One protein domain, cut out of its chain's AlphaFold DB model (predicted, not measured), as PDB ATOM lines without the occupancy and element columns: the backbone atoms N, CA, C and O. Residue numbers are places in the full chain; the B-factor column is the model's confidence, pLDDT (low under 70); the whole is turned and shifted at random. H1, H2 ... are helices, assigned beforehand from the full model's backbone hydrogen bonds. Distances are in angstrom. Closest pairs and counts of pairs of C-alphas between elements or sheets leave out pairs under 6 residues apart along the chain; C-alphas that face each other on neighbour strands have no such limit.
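This is residues 3 to 91 of the 98 residues of the protein "Nif11 domain-containing protein" of Synechococcus sp. (strain RCC307) (UniProt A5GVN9). H4, the longest helix, runs along the long axis of an elongated body, from a group of H1, H2 and H3 at one end to H5, which folds back beside the far end of H4. The short H6 sits nearest the middle, and H7 packs on H6 and on residues 10 to 14 of H1, side by side with H1 and running the same way. The printed part has 89 residues with seven named helices, H1 to H7 in chain order, and no named strand; its class is all helix. The whole is compact, with a radius of gyration of the C-alphas of 12.1 A, and spans 35 by 23 by 21 A.

H4 is residues 45 to 57 and is 18.1 A long, from C-alpha 45 at (57.861, -1.442, 40.969) to C-alpha 57 at (46.679, -0.210, 55.092). Before it come H1, residues 4 to 15, 16.4 A long and beginning with C-alpha 4 at (52.095, 11.156, 38.313), H2, residues 17 to 23, and H3, residues 29 to 37, 12.5 A long. After it come H5, residues 61 to 68, H6, residues 76 to 79, and H7, residues 83 to 91, 12.9 A long and ending with C-alpha 91 at (29.975, -2.798, 39.449).

H4 touches H3 with residues 45 to 49 alone, at a steep tilt of 57 degrees, opposite ways; the closest C-alphas are those of Val 33 and Ile 45, 6.2 A. H5 touches no helix but is near H4, with the C-alphas of Leu 56 and Gln 64 closest at 6.1 A. H2 and H3 form a helical hairpin and only just touch, with 3 pairs of C-alphas within 8 A; the closest, Leu 23 and Ile 32, are 6.7 A apart. H1 and H2 touch only at the corner by their link, closest at the C-alphas of Val 13 and Ala 20, 4.8 A. H1 touches H7 with residues 10 to 14 alone, at a shallow tilt of 2 degrees, the same way; the C-alphas of Val 14 and Trp 85 are closest at 6.7 A. H6 touches H7, closest at the C-alphas of Phe 79 and Trp 85, 4.9 A. The helix packing is mostly crossed, but only just, with 1 of 3 pairs at a shallow tilt. H1 and H5 are apart. Every O i to N i+4 pair is within hydrogen-bond range in H1, H2, H3, H4 and H5, and 3 of 5 are in H7; H6 is too short for such a pair.

The two C-alphas farthest apart are those of Gly 40 and Glu 62, at 35.2 A. The printed part has no cut, and no link is long. Mean pLDDT of the printed part is 91.3; residues 90 to 91 are under 70.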
ATOM      1  N   SER A   3      54.012   8.650  41.940       73.56
ATOM      2  CA  SER A   3      54.398   9.072  40.592       73.56
ATOM      3  C   SER A   3      53.155   9.490  39.798       73.56
ATOM      4  O   SER A   3      52.125   8.808  39.823       73.56
ATOM      5  N   THR A   4      53.213  10.637  39.116       87.69
ATOM      6  CA  THR A   4      52.095  11.156  38.313       87.69
ATOM      7  C   THR A   4      51.659  10.150  37.244       87.69
ATOM      8  O   THR A   4      50.467  10.033  36.966       87.69
ATOM      9  N   GLU A   5      52.597   9.374  36.701       93.12
ATOM     10  CA  GLU A   5      52.320   8.328  35.714       93.12
ATOM     11  C   GLU A   5      51.609   7.116  36.318       93.12
ATOM     12  O   GLU A   5      50.701   6.570  35.695       93.12
ATOM     13  N   LEU A   6      51.938   6.741  37.559       94.50
ATOM     14  CA  LEU A   6      51.227   5.681  38.273       94.50
ATOM     15  C   LEU A   6      49.752   6.050  38.473       94.50
ATOM     16  O   LEU A   6      48.873   5.224  38.239       94.50
ATOM     17  N   GLN A   7      49.469   7.298  38.858       93.69
ATOM     18  CA  GLN A   7      48.086   7.755  38.999       93.69
ATOM     19  C   GLN A   7      47.355   7.742  37.649       93.69
ATOM     20  O   GLN A   7      46.269   7.176  37.555       93.69
ATOM     21  N   LYS A   8      47.979   8.266  36.586       94.75
ATOM     22  CA  LYS A   8      47.411   8.208  35.228       94.75
ATOM     23  C   LYS A   8      47.127   6.777  34.780       94.75
ATOM     24  O   LYS A   8      46.099   6.542  34.156       94.75
ATOM     25  N   PHE A   9      48.003   5.825  35.100       95.88
ATOM     26  CA  PHE A   9      47.772   4.418  34.794       95.88
ATOM     27  C   PHE A   9      46.578   3.858  35.573       95.88
ATOM     28  O   PHE A   9      45.721   3.202  34.982       95.88
ATOM     29  N   VAL A  10      46.479   4.148  36.875       94.94
ATOM     30  CA  VAL A  10      45.327   3.746  37.699       94.94
ATOM     31  C   VAL A  10      44.020   4.251  37.089       94.94
ATOM     32  O   VAL A  10      43.090   3.457  36.936       94.94
ATOM     33  N   ASP A  11      43.974   5.523  36.689       94.69
ATOM     34  CA  ASP A  11      42.830   6.136  36.009       94.69
ATOM     35  C   ASP A  11      42.567   5.513  34.630       94.69
ATOM     36  O   ASP A  11      41.420   5.224  34.286       94.69
ATOM     37  N   ALA A  12      43.613   5.226  33.854       95.00
ATOM     38  CA  ALA A  12      43.490   4.618  32.532       95.00
ATOM     39  C   ALA A  12      42.891   3.206  32.587       95.00
ATOM     40  O   ALA A  12      42.092   2.855  31.721       95.00
ATOM     41  N   VAL A  13      43.221   2.403  33.605       94.50
ATOM     42  CA  VAL A  13      42.584   1.092  33.821       94.50
ATOM     43  C   VAL A  13      41.071   1.252  34.033       94.50
ATOM     44  O   VAL A  13      40.306   0.430  33.536       94.50
ATOM     45  N   VAL A  14      40.635   2.294  34.745       92.25
ATOM     46  CA  VAL A  14      39.208   2.556  35.004       92.25
ATOM     47  C   VAL A  14      38.494   3.080  33.756       92.25
ATOM     48  O   VAL A  14      37.363   2.689  33.480       92.25
ATOM     49  N   GLN A  15      39.150   3.948  32.986       92.50
ATOM     50  CA  GLN A  15      38.544   4.643  31.847       92.50
ATOM     51  C   GLN A  15      38.576   3.831  30.545       92.50
ATOM     52  O   GLN A  15      37.702   3.997  29.692       92.50
ATOM     53  N   HIS A  16      39.561   2.946  30.373       92.44
ATOM     54  CA  HIS A  16      39.791   2.226  29.122       92.44
ATOM     55  C   HIS A  16      39.680   0.709  29.307       92.44
ATOM     56  O   HIS A  16      40.546   0.052  29.891       92.44
ATOM     57  N   HIS A  17      38.638   0.118  28.715       87.31
ATOM     58  CA  HIS A  17      38.372  -1.320  28.821       87.31
ATOM     59  C   HIS A  17      39.502  -2.197  28.257       87.31
ATOM     60  O   HIS A  17      39.756  -3.291  28.763       87.31
ATOM     61  N   GLU A  18      40.213  -1.729  27.228       92.25
ATOM     62  CA  GLU A  18      41.387  -2.424  26.688       92.25
ATOM     63  C   GLU A  18      42.509  -2.544  27.731       92.25
ATOM     64  O   GLU A  18      43.142  -3.598  27.855       92.25
ATOM     65  N   VAL A  19      42.698  -1.497  28.542       92.94
ATOM     66  CA  VAL A  19      43.724  -1.445  29.583       92.94
ATOM     67  C   VAL A  19      43.331  -2.382  30.720       92.94
ATOM     68  O   VAL A  19      44.147  -3.210  31.134       92.94
ATOM     69  N   ALA A  20      42.065  -2.349  31.145       92.12
ATOM     70  CA  ALA A  20      41.509  -3.296  32.110       92.12
ATOM     71  C   ALA A  20      41.620  -4.755  31.630       92.12
ATOM     72  O   ALA A  20      41.984  -5.650  32.393       92.12
ATOM     73  N   THR A  21      41.345  -5.021  30.354       90.56
ATOM     74  CA  THR A  21      41.394  -6.378  29.795       90.56
ATOM     75  C   THR A  21      42.806  -6.944  29.811       90.56
ATOM     76  O   THR A  21      42.998  -8.098  30.196       90.56
ATOM     77  N   GLY A  22      43.816  -6.153  29.447       92.06
ATOM     78  CA  GLY A  22      45.198  -6.618  29.539       92.06
ATOM     79  C   GLY A  22      45.702  -6.747  30.981       92.06
ATOM     80  O   GLY A  22      46.519  -7.634  31.235       92.06
ATOM     81  N   LEU A  23      45.157  -5.970  31.926       93.19
ATOM     82  CA  LEU A  23      45.466  -6.084  33.356       93.19
ATOM     83  C   LEU A  23      45.041  -7.444  33.938       93.19
ATOM     84  O   LEU A  23      45.755  -8.005  34.764       93.19
ATOM     85  N   LYS A  24      43.933  -8.032  33.457       91.81
ATOM     86  CA  LYS A  24      43.447  -9.367  33.884       91.81
ATOM     87  C   LYS A  24      44.473 -10.488  33.709       91.81
ATOM     88  O   LYS A  24      44.351 -11.523  34.356       91.81
ATOM     89  N   ARG A  25      45.433 -10.315  32.795       91.44
ATOM     90  CA  ARG A  25      46.467 -11.313  32.483       91.44
ATOM     91  C   ARG A  25      47.670 -11.240  33.420       91.44
ATOM     92  O   ARG A  25      48.513 -12.127  33.359       91.44
ATOM     93  N   GLN A  26      47.758 -10.202  34.250       94.88
ATOM     94  CA  GLN A  26      48.898  -9.989  35.132       94.88
ATOM     95  C   GLN A  26      48.714 -10.768  36.432       94.88
ATOM     96  O   GLN A  26      47.673 -10.668  37.084       94.88
ATOM     97  N   THR A  27      49.738 -11.530  36.801       92.94
ATOM     98  CA  THR A  27      49.728 -12.438  37.959       92.94
ATOM     99  C   THR A  27      50.605 -11.961  39.113       92.94
ATOM    100  O   THR A  27      50.614 -12.561  40.183       92.94
ATOM    101  N   ASP A  28      51.360 -10.890  38.906       94.31
ATOM    102  CA  ASP A  28      52.304 -10.336  39.866       94.31
ATOM    103  C   ASP A  28      52.471  -8.827  39.629       94.31
ATOM    104  O   ASP A  28      52.081  -8.288  38.589       94.31
ATOM    105  N   HIS A  29      53.005  -8.117  40.628       95.25
ATOM    106  CA  HIS A  29      53.160  -6.661  40.558       95.25
ATOM    107  C   HIS A  29      54.157  -6.237  39.474       95.25
ATOM    108  O   HIS A  29      53.971  -5.189  38.862       95.25
ATOM    109  N   GLN A  30      55.167  -7.060  39.180       95.19
ATOM    110  CA  GLN A  30      56.142  -6.767  38.132       95.19
ATOM    111  C   GLN A  30      55.501  -6.838  36.740       95.19
ATOM    112  O   GLN A  30      55.755  -5.965  35.913       95.19
ATOM    113  N   GLY A  31      54.605  -7.799  36.504       96.00
ATOM    114  CA  GLY A  31      53.784  -7.871  35.297       96.00
ATOM    115  C   GLY A  31      52.874  -6.652  35.124       96.00
ATOM    116  O   GLY A  31      52.772  -6.117  34.023       96.00
ATOM    117  N   ILE A  32      52.272  -6.144  36.208       95.81
ATOM    118  CA  ILE A  32      51.458  -4.912  36.171       95.81
ATOM    119  C   ILE A  32      52.298  -3.707  35.733       95.81
ATOM    120  O   ILE A  32      51.863  -2.938  34.875       95.81
ATOM    121  N   VAL A  33      53.496  -3.552  36.300       96.25
ATOM    122  CA  VAL A  33      54.410  -2.448  35.969       96.25
ATOM    123  C   VAL A  33      54.896  -2.565  34.525       96.25
ATOM    124  O   VAL A  33      54.785  -1.602  33.772       96.25
ATOM    125  N   ALA A  34      55.357  -3.745  34.105       96.38
ATOM    126  CA  ALA A  34      55.805  -3.979  32.732       96.38
ATOM    127  C   ALA A  34      54.691  -3.670  31.719       96.38
ATOM    128  O   ALA A  34      54.902  -2.942  30.754       96.38
ATOM    129  N   TYR A  35      53.473  -4.134  31.999       96.25
ATOM    130  CA  TYR A  35      52.291  -3.875  31.180       96.25
ATOM    131  C   TYR A  35      51.953  -2.381  31.042       96.25
ATOM    132  O   TYR A  35      51.471  -1.942  29.988       96.25
ATOM    133  N   ALA A  36      52.176  -1.604  32.104       95.31
ATOM    134  CA  ALA A  36      51.989  -0.159  32.103       95.31
ATOM    135  C   ALA A  36      53.097   0.556  31.310       95.31
ATOM    136  O   ALA A  36      52.800   1.428  30.491       95.31
ATOM    137  N   GLN A  37      54.349   0.129  31.465       95.38
ATOM    138  CA  GLN A  37      55.491   0.657  30.711       95.38
ATOM    139  C   GLN A  37      55.348   0.416  29.202       95.38
ATOM    140  O   GLN A  37      55.585   1.326  28.409       95.38
ATOM    141  N   GLU A  38      54.845  -0.752  28.784       95.06
ATOM    142  CA  GLU A  38      54.507  -1.043  27.377       95.06
ATOM    143  C   GLU A  38      53.459  -0.078  26.785       95.06
ATOM    144  O   GLU A  38      53.350   0.053  25.566       95.06
ATOM    145  N   ARG A  39      52.680   0.601  27.635       93.19
ATOM    146  CA  ARG A  39      51.660   1.596  27.257       93.19
ATOM    147  C   ARG A  39      52.139   3.037  27.386       93.19
ATOM    148  O   ARG A  39      51.360   3.950  27.125       93.19
ATOM    149  N   GLY A  40      53.402   3.238  27.757       94.44
ATOM    150  CA  GLY A  40      54.010   4.556  27.903       94.44
ATOM    151  C   GLY A  40      53.828   5.198  29.278       94.44
ATOM    152  O   GLY A  40      54.101   6.388  29.403       94.44
ATOM    153  N   PHE A  41      53.389   4.450  30.297       94.44
ATOM    154  CA  PHE A  41      53.373   4.936  31.679       94.44
ATOM    155  C   PHE A  41      54.724   4.662  32.347       94.44
ATOM    156  O   PHE A  41      55.121   3.506  32.495       94.44
ATOM    157  N   ASP A  42      55.414   5.720  32.769       93.31
ATOM    158  CA  ASP A  42      56.764   5.637  33.337       93.31
ATOM    159  C   ASP A  42      56.728   5.668  34.876       93.31
ATOM    160  O   ASP A  42      56.724   6.723  35.511       93.31
ATOM    161  N   PHE A  43      56.640   4.487  35.486       94.50
ATOM    162  CA  PHE A  43      56.813   4.280  36.927       94.50
ATOM    163  C   PHE A  43      57.488   2.931  37.188       94.50
ATOM    164  O   PHE A  43      57.465   2.039  36.329       94.50
ATOM    165  N   ASP A  44      58.094   2.774  38.365       94.50
ATOM    166  CA  ASP A  44      58.781   1.541  38.744       94.50
ATOM    167  C   ASP A  44      57.992   0.698  39.761       94.50
ATOM    168  O   ASP A  44      56.938   1.083  40.273       94.50
ATOM    169  N   ILE A  45      58.497  -0.504  40.040       95.25
ATOM    170  CA  ILE A  45      57.861  -1.442  40.969       95.25
ATOM    171  C   ILE A  45      57.717  -0.873  42.384       95.25
ATOM    172  O   ILE A  45      56.704  -1.113  43.039       95.25
ATOM    173  N   SER A  46      58.677  -0.069  42.829       94.81
ATOM    174  CA  SER A  46      58.682   0.568  44.143       94.81
ATOM    175  C   SER A  46      57.538   1.570  44.264       94.81
ATOM    176  O   SER A  46      56.849   1.577  45.285       94.81
ATOM    177  N   ASP A  47      57.282   2.372  43.224       94.44
ATOM    178  CA  ASP A  47      56.134   3.286  43.181       94.44
ATOM    179  C   ASP A  47      54.818   2.520  43.345       94.44
ATOM    180  O   ASP A  47      53.962   2.888  44.159       94.44
ATOM    181  N   PHE A  48      54.669   1.425  42.592       95.31
ATOM    182  CA  PHE A  48      53.475   0.591  42.640       95.31
ATOM    183  C   PHE A  48      53.293  -0.071  44.010       95.31
ATOM    184  O   PHE A  48      52.207  -0.014  44.587       95.31
ATOM    185  N   GLU A  49      54.348  -0.662  44.572       95.00
ATOM    186  CA  GLU A  49      54.307  -1.298  45.889       95.00
ATOM    187  C   GLU A  49      53.996  -0.307  47.012       95.00
ATOM    188  O   GLU A  49      53.282  -0.656  47.955       95.00
ATOM    189  N   VAL A  50      54.526   0.918  46.942       94.38
ATOM    190  CA  VAL A  50      54.224   1.975  47.915       94.38
ATOM    191  C   VAL A  50      52.740   2.326  47.866       94.38
ATOM    192  O   VAL A  50      52.104   2.412  48.921       94.38
ATOM    193  N   LEU A  51      52.171   2.476  46.666       93.62
ATOM    194  CA  LEU A  51      50.736   2.707  46.505       93.62
ATOM    195  C   LEU A  51      49.922   1.521  47.031       93.62
ATOM    196  O   LEU A  51      49.019   1.723  47.836       93.62
ATOM    197  N   PHE A  52      50.270   0.292  46.645       94.44
ATOM    198  CA  PHE A  52      49.598  -0.921  47.110       94.44
ATOM    199  C   PHE A  52      49.609  -1.038  48.639       94.44
ATOM    200  O   PHE A  52      48.564  -1.257  49.246       94.44
ATOM    201  N   LYS A  53      50.769  -0.863  49.286       94.44
ATOM    202  CA  LYS A  53      50.906  -0.954  50.751       94.44
ATOM    203  C   LYS A  53      50.075   0.110  51.461       94.44
ATOM    204  O   LYS A  53      49.427  -0.195  52.462       94.44
ATOM    205  N   ARG A  54      50.065   1.337  50.933       93.69
ATOM    206  CA  ARG A  54      49.211   2.416  51.438       93.69
ATOM    207  C   ARG A  54      47.733   2.033  51.325       93.69
ATOM    208  O   ARG A  54      47.037   2.014  52.331       93.69
ATOM    209  N   GLU A  55      47.289   1.661  50.132       92.88
ATOM    210  CA  GLU A  55      45.901   1.287  49.847       92.88
ATOM    211  C   GLU A  55      45.439   0.086  50.675       92.88
ATOM    212  O   GLU A  55      44.292   0.045  51.110       92.88
ATOM    213  N   LEU A  56      46.321  -0.888  50.908       92.25
ATOM    214  CA  LEU A  56      46.066  -2.052  51.752       92.25
ATOM    215  C   LEU A  56      45.902  -1.645  53.224       92.25
ATOM    216  O   LEU A  56      44.989  -2.132  53.888       92.25
ATOM    217  N   SER A  57      46.745  -0.733  53.721       93.38
ATOM    218  CA  SER A  57      46.679  -0.210  55.092       93.38
ATOM    219  C   SER A  57      45.380   0.543  55.387       93.38
ATOM    220  O   SER A  57      44.980   0.611  56.548       93.38
ATOM    221  N   GLU A  58      44.739   1.127  54.375       91.88
ATOM    222  CA  GLU A  58      43.483   1.875  54.526       91.88
ATOM    223  C   GLU A  58      42.248   0.947  54.610       91.88
ATOM    224  O   GLU A  58      41.138   1.401  54.882       91.88
ATOM    225  N   LEU A  59      42.419  -0.368  54.421       90.62
ATOM    226  CA  LEU A  59      41.327  -1.345  54.461       90.62
ATOM    227  C   LEU A  59      41.101  -1.928  55.847       90.62
ATOM    228  O   LEU A  59      42.035  -2.134  56.620       90.62
ATOM    229  N   SER A  60      39.867  -2.366  56.092       91.88
ATOM    230  CA  SER A  60      39.546  -3.218  57.237       91.88
ATOM    231  C   SER A  60      40.348  -4.534  57.206       91.88
ATOM    232  O   SER A  60      40.545  -5.094  56.122       91.88
ATOM    233  N   PRO A  61      40.732  -5.102  58.368       91.00
ATOM    234  CA  PRO A  61      41.529  -6.335  58.451       91.00
ATOM    235  C   PRO A  61      40.948  -7.525  57.670       91.00
ATOM    236  O   PRO A  61      41.676  -8.308  57.054       91.00
ATOM    237  N   GLU A  62      39.619  -7.642  57.642       89.12
ATOM    238  CA  GLU A  62      38.912  -8.667  56.868       89.12
ATOM    239  C   GLU A  62      39.144  -8.515  55.360       89.12
ATOM    240  O   GLU A  62      39.358  -9.496  54.645       89.12
ATOM    241  N   LEU A  63      39.122  -7.279  54.861       87.50
ATOM    242  CA  LEU A  63      39.321  -6.994  53.446       87.50
ATOM    243  C   LEU A  63      40.801  -7.101  53.062       87.50
ATOM    244  O   LEU A  63      41.091  -7.628  51.989       87.50
ATOM    245  N   GLN A  64      41.726  -6.709  53.946       91.25
ATOM    246  CA  GLN A  64      43.160  -6.977  53.766       91.25
ATOM    247  C   GLN A  64      43.411  -8.475  53.581       91.25
ATOM    248  O   GLN A  64      44.039  -8.886  52.608       91.25
ATOM    249  N   SER A  65      42.832  -9.304  54.454       89.62
ATOM    250  CA  SER A  65      42.952 -10.763  54.367       89.62
ATOM    251  C   SER A  65      42.423 -11.302  53.035       89.62
ATOM    252  O   SER A  65      43.051 -12.168  52.432       89.62
ATOM    253  N   LYS A  66      41.311 -10.765  52.513       88.38
ATOM    254  CA  LYS A  66      40.751 -11.140  51.196       88.38
ATOM    255  C   LYS A  66      41.614 -10.713  50.005       88.38
ATOM    256  O   LYS A  66      41.569 -11.374  48.967       88.38
ATOM    257  N   VAL A  67      42.335  -9.597  50.112       89.62
ATOM    258  CA  VAL A  67      43.273  -9.139  49.074       89.62
ATOM    259  C   VAL A  67      44.523 -10.019  49.085       89.62
ATOM    260  O   VAL A  67      44.918 -10.519  48.038       89.62
ATOM    261  N   LEU A  68      45.083 -10.280  50.269       88.44
ATOM    262  CA  LEU A  68      46.313 -11.058  50.440       88.44
ATOM    263  C   LEU A  68      46.135 -12.562  50.181       88.44
ATOM    264  O   LEU A  68      47.060 -13.211  49.709       88.44
ATOM    265  N   SER A  69      44.957 -13.123  50.466       88.75
ATOM    266  CA  SER A  69      44.646 -14.539  50.197       88.75
ATOM    267  C   SER A  69      44.141 -14.808  48.777       88.75
ATOM    268  O   SER A  69      43.904 -15.963  48.419       88.75
ATOM    269  N   ALA A  70      43.949 -13.770  47.954       88.19
ATOM    270  CA  ALA A  70      43.490 -13.946  46.584       88.19
ATOM    271  C   ALA A  70      44.545 -14.684  45.749       88.19
ATOM    272  O   ALA A  70      45.714 -14.301  45.721       88.19
ATOM    273  N   SER A  71      44.125 -15.719  45.020       87.62
ATOM    274  CA  SER A  71      45.015 -16.455  44.123       87.62
ATOM    275  C   SER A  71      45.489 -15.560  42.981       87.62
ATOM    276  O   SER A  71      44.663 -15.063  42.219       87.62
ATOM    277  N   SER A  72      46.807 -15.427  42.816       85.56
ATOM    278  CA  SER A  72      47.440 -14.662  41.729       85.56
ATOM    279  C   SER A  72      47.042 -15.116  40.326       85.56
ATOM    280  O   SER A  72      47.071 -14.330  39.387       85.56
ATOM    281  N   GLN A  73      46.623 -16.374  40.184       85.75
ATOM    282  CA  GLN A  73      46.161 -16.956  38.922       85.75
ATOM    283  C   GLN A  73      44.730 -16.546  38.545       85.75
ATOM    284  O   GLN A  73      44.293 -16.789  37.422       85.75
ATOM    285  N   HIS A  74      43.966 -15.962  39.473       87.75
ATOM    286  CA  HIS A  74      42.607 -15.529  39.187       87.75
ATOM    287  C   HIS A  74      42.630 -14.145  38.527       87.75
ATOM    288  O   HIS A  74      43.256 -13.228  39.045       87.75
ATOM    289  N   TRP A  75      41.889 -13.951  37.432       85.94
ATOM    290  CA  TRP A  75      41.886 -12.696  36.656       85.94
ATOM    291  C   TRP A  75      41.560 -11.443  37.488       85.94
ATOM    292  O   TRP A  75      41.994 -10.337  37.172       85.94
ATOM    293  N   SER A  76      40.777 -11.603  38.562       89.62
ATOM    294  CA  SER A  76      40.408 -10.506  39.465       89.62
ATOM    295  C   SER A  76      41.502 -10.148  40.472       89.62
ATOM    296  O   SER A  76      41.362  -9.155  41.182       89.62
ATOM    297  N   TRP A  77      42.592 -10.917  40.544       93.88
ATOM    298  CA  TRP A  77      43.709 -10.652  41.446       93.88
ATOM    299  C   TRP A  77      44.329  -9.281  41.186       93.88
ATOM    300  O   TRP A  77      44.456  -8.493  42.122       93.88
ATOM    301  N   ALA A  78      44.626  -8.952  39.927       93.50
ATOM    302  CA  ALA A  78      45.215  -7.660  39.581       93.50
ATOM    303  C   ALA A  78      44.282  -6.499  39.966       93.50
ATOM    304  O   ALA A  78      44.718  -5.501  40.529       93.50
ATOM    305  N   PHE A  79      42.970  -6.678  39.794       92.12
ATOM    306  CA  PHE A  79      41.956  -5.693  40.181       92.12
ATOM    307  C   PHE A  79      41.828  -5.517  41.694       92.12
ATOM    308  O   PHE A  79      41.337  -4.489  42.142       92.12
ATOM    309  N   ARG A  80      42.265  -6.495  42.496       92.06
ATOM    310  CA  ARG A  80      42.223  -6.419  43.962       92.06
ATOM    311  C   ARG A  80      43.333  -5.574  44.573       92.06
ATOM    312  O   ARG A  80      43.236  -5.255  45.754       92.06
ATOM    313  N   GLN A  81      44.347  -5.204  43.794       92.62
ATOM    314  CA  GLN A  81      45.519  -4.508  44.318       92.62
ATOM    315  C   GLN A  81      45.203  -3.051  44.702       92.62
ATOM    316  O   GLN A  81      45.663  -2.579  45.733       92.62
ATOM    317  N   ILE A  82      44.368  -2.352  43.928       94.00
ATOM    318  CA  ILE A  82      44.096  -0.913  44.104       94.00
ATOM    319  C   ILE A  82      42.605  -0.681  44.388       94.00
ATOM    320  O   ILE A  82      41.754  -1.382  43.835       94.00
ATOM    321  N   SER A  83      42.239   0.273  45.256       91.06
ATOM    322  CA  SER A  83      40.824   0.555  45.596       91.06
ATOM    323  C   SER A  83      39.994   0.941  44.382       91.06
ATOM    324  O   SER A  83      38.907   0.393  44.195       91.06
ATOM    325  N   ALA A  84      40.526   1.817  43.527       91.25
ATOM    326  CA  ALA A  84      39.858   2.238  42.298       91.25
ATOM    327  C   ALA A  84      39.511   1.041  41.400       91.25
ATOM    328  O   ALA A  84      38.418   0.962  40.847       91.25
ATOM    329  N   TRP A  85      40.406   0.053  41.311       92.62
ATOM    330  CA  TRP A  85      40.169  -1.131  40.492       92.62
ATOM    331  C   TRP A  85      39.206  -2.123  41.139       92.62
ATOM    332  O   TRP A  85      38.402  -2.750  40.451       92.62
ATOM    333  N   ARG A  86      39.230  -2.229  42.468       90.19
ATOM    334  CA  ARG A  86      38.275  -3.045  43.227       90.19
ATOM    335  C   ARG A  86      36.846  -2.554  43.084       90.19
ATOM    336  O   ARG A  86      35.945  -3.385  43.040       90.19
ATOM    337  N   ALA A  87      36.639  -1.242  42.990       88.00
ATOM    338  CA  ALA A  87      35.317  -0.679  42.737       88.00
ATOM    339  C   ALA A  87      34.714  -1.225  41.429       88.00
ATOM    340  O   ALA A  87      33.535  -1.571  41.401       88.00
ATOM    341  N   MET A  88      35.540  -1.442  40.396       86.44
ATOM    342  CA  MET A  88      35.096  -2.051  39.133       86.44
ATOM    343  C   MET A  88      34.634  -3.509  39.287       86.44
ATOM    344  O   MET A  88      33.804  -3.976  38.512       86.44
ATOM    345  N   LEU A  89      35.144  -4.248  40.282       80.25
ATOM    346  CA  LEU A  89      34.688  -5.617  40.558       80.25
ATOM    347  C   LEU A  89      33.288  -5.654  41.181       80.25
ATOM    348  O   LEU A  89      32.598  -6.656  41.029       80.25
ATOM    349  N   MET A  90      32.890  -4.602  41.904       64.50
ATOM    350  CA  MET A  90      31.564  -4.514  42.523       64.50
ATOM    351  C   MET A  90      30.494  -4.017  41.543       64.50
ATOM    352  O   MET A  90      29.345  -4.424  41.673       64.50
ATOM    353  N   ASP A  91      30.872  -3.227  40.535       53.88
ATOM    354  CA  ASP A  91      29.975  -2.798  39.449       53.88
ATOM    355  C   ASP A  91      29.697  -3.931  38.434       53.88
ATOM    356  O   ASP A  91      28.593  -4.063  37.918       53.88
TER     357      ASP A  91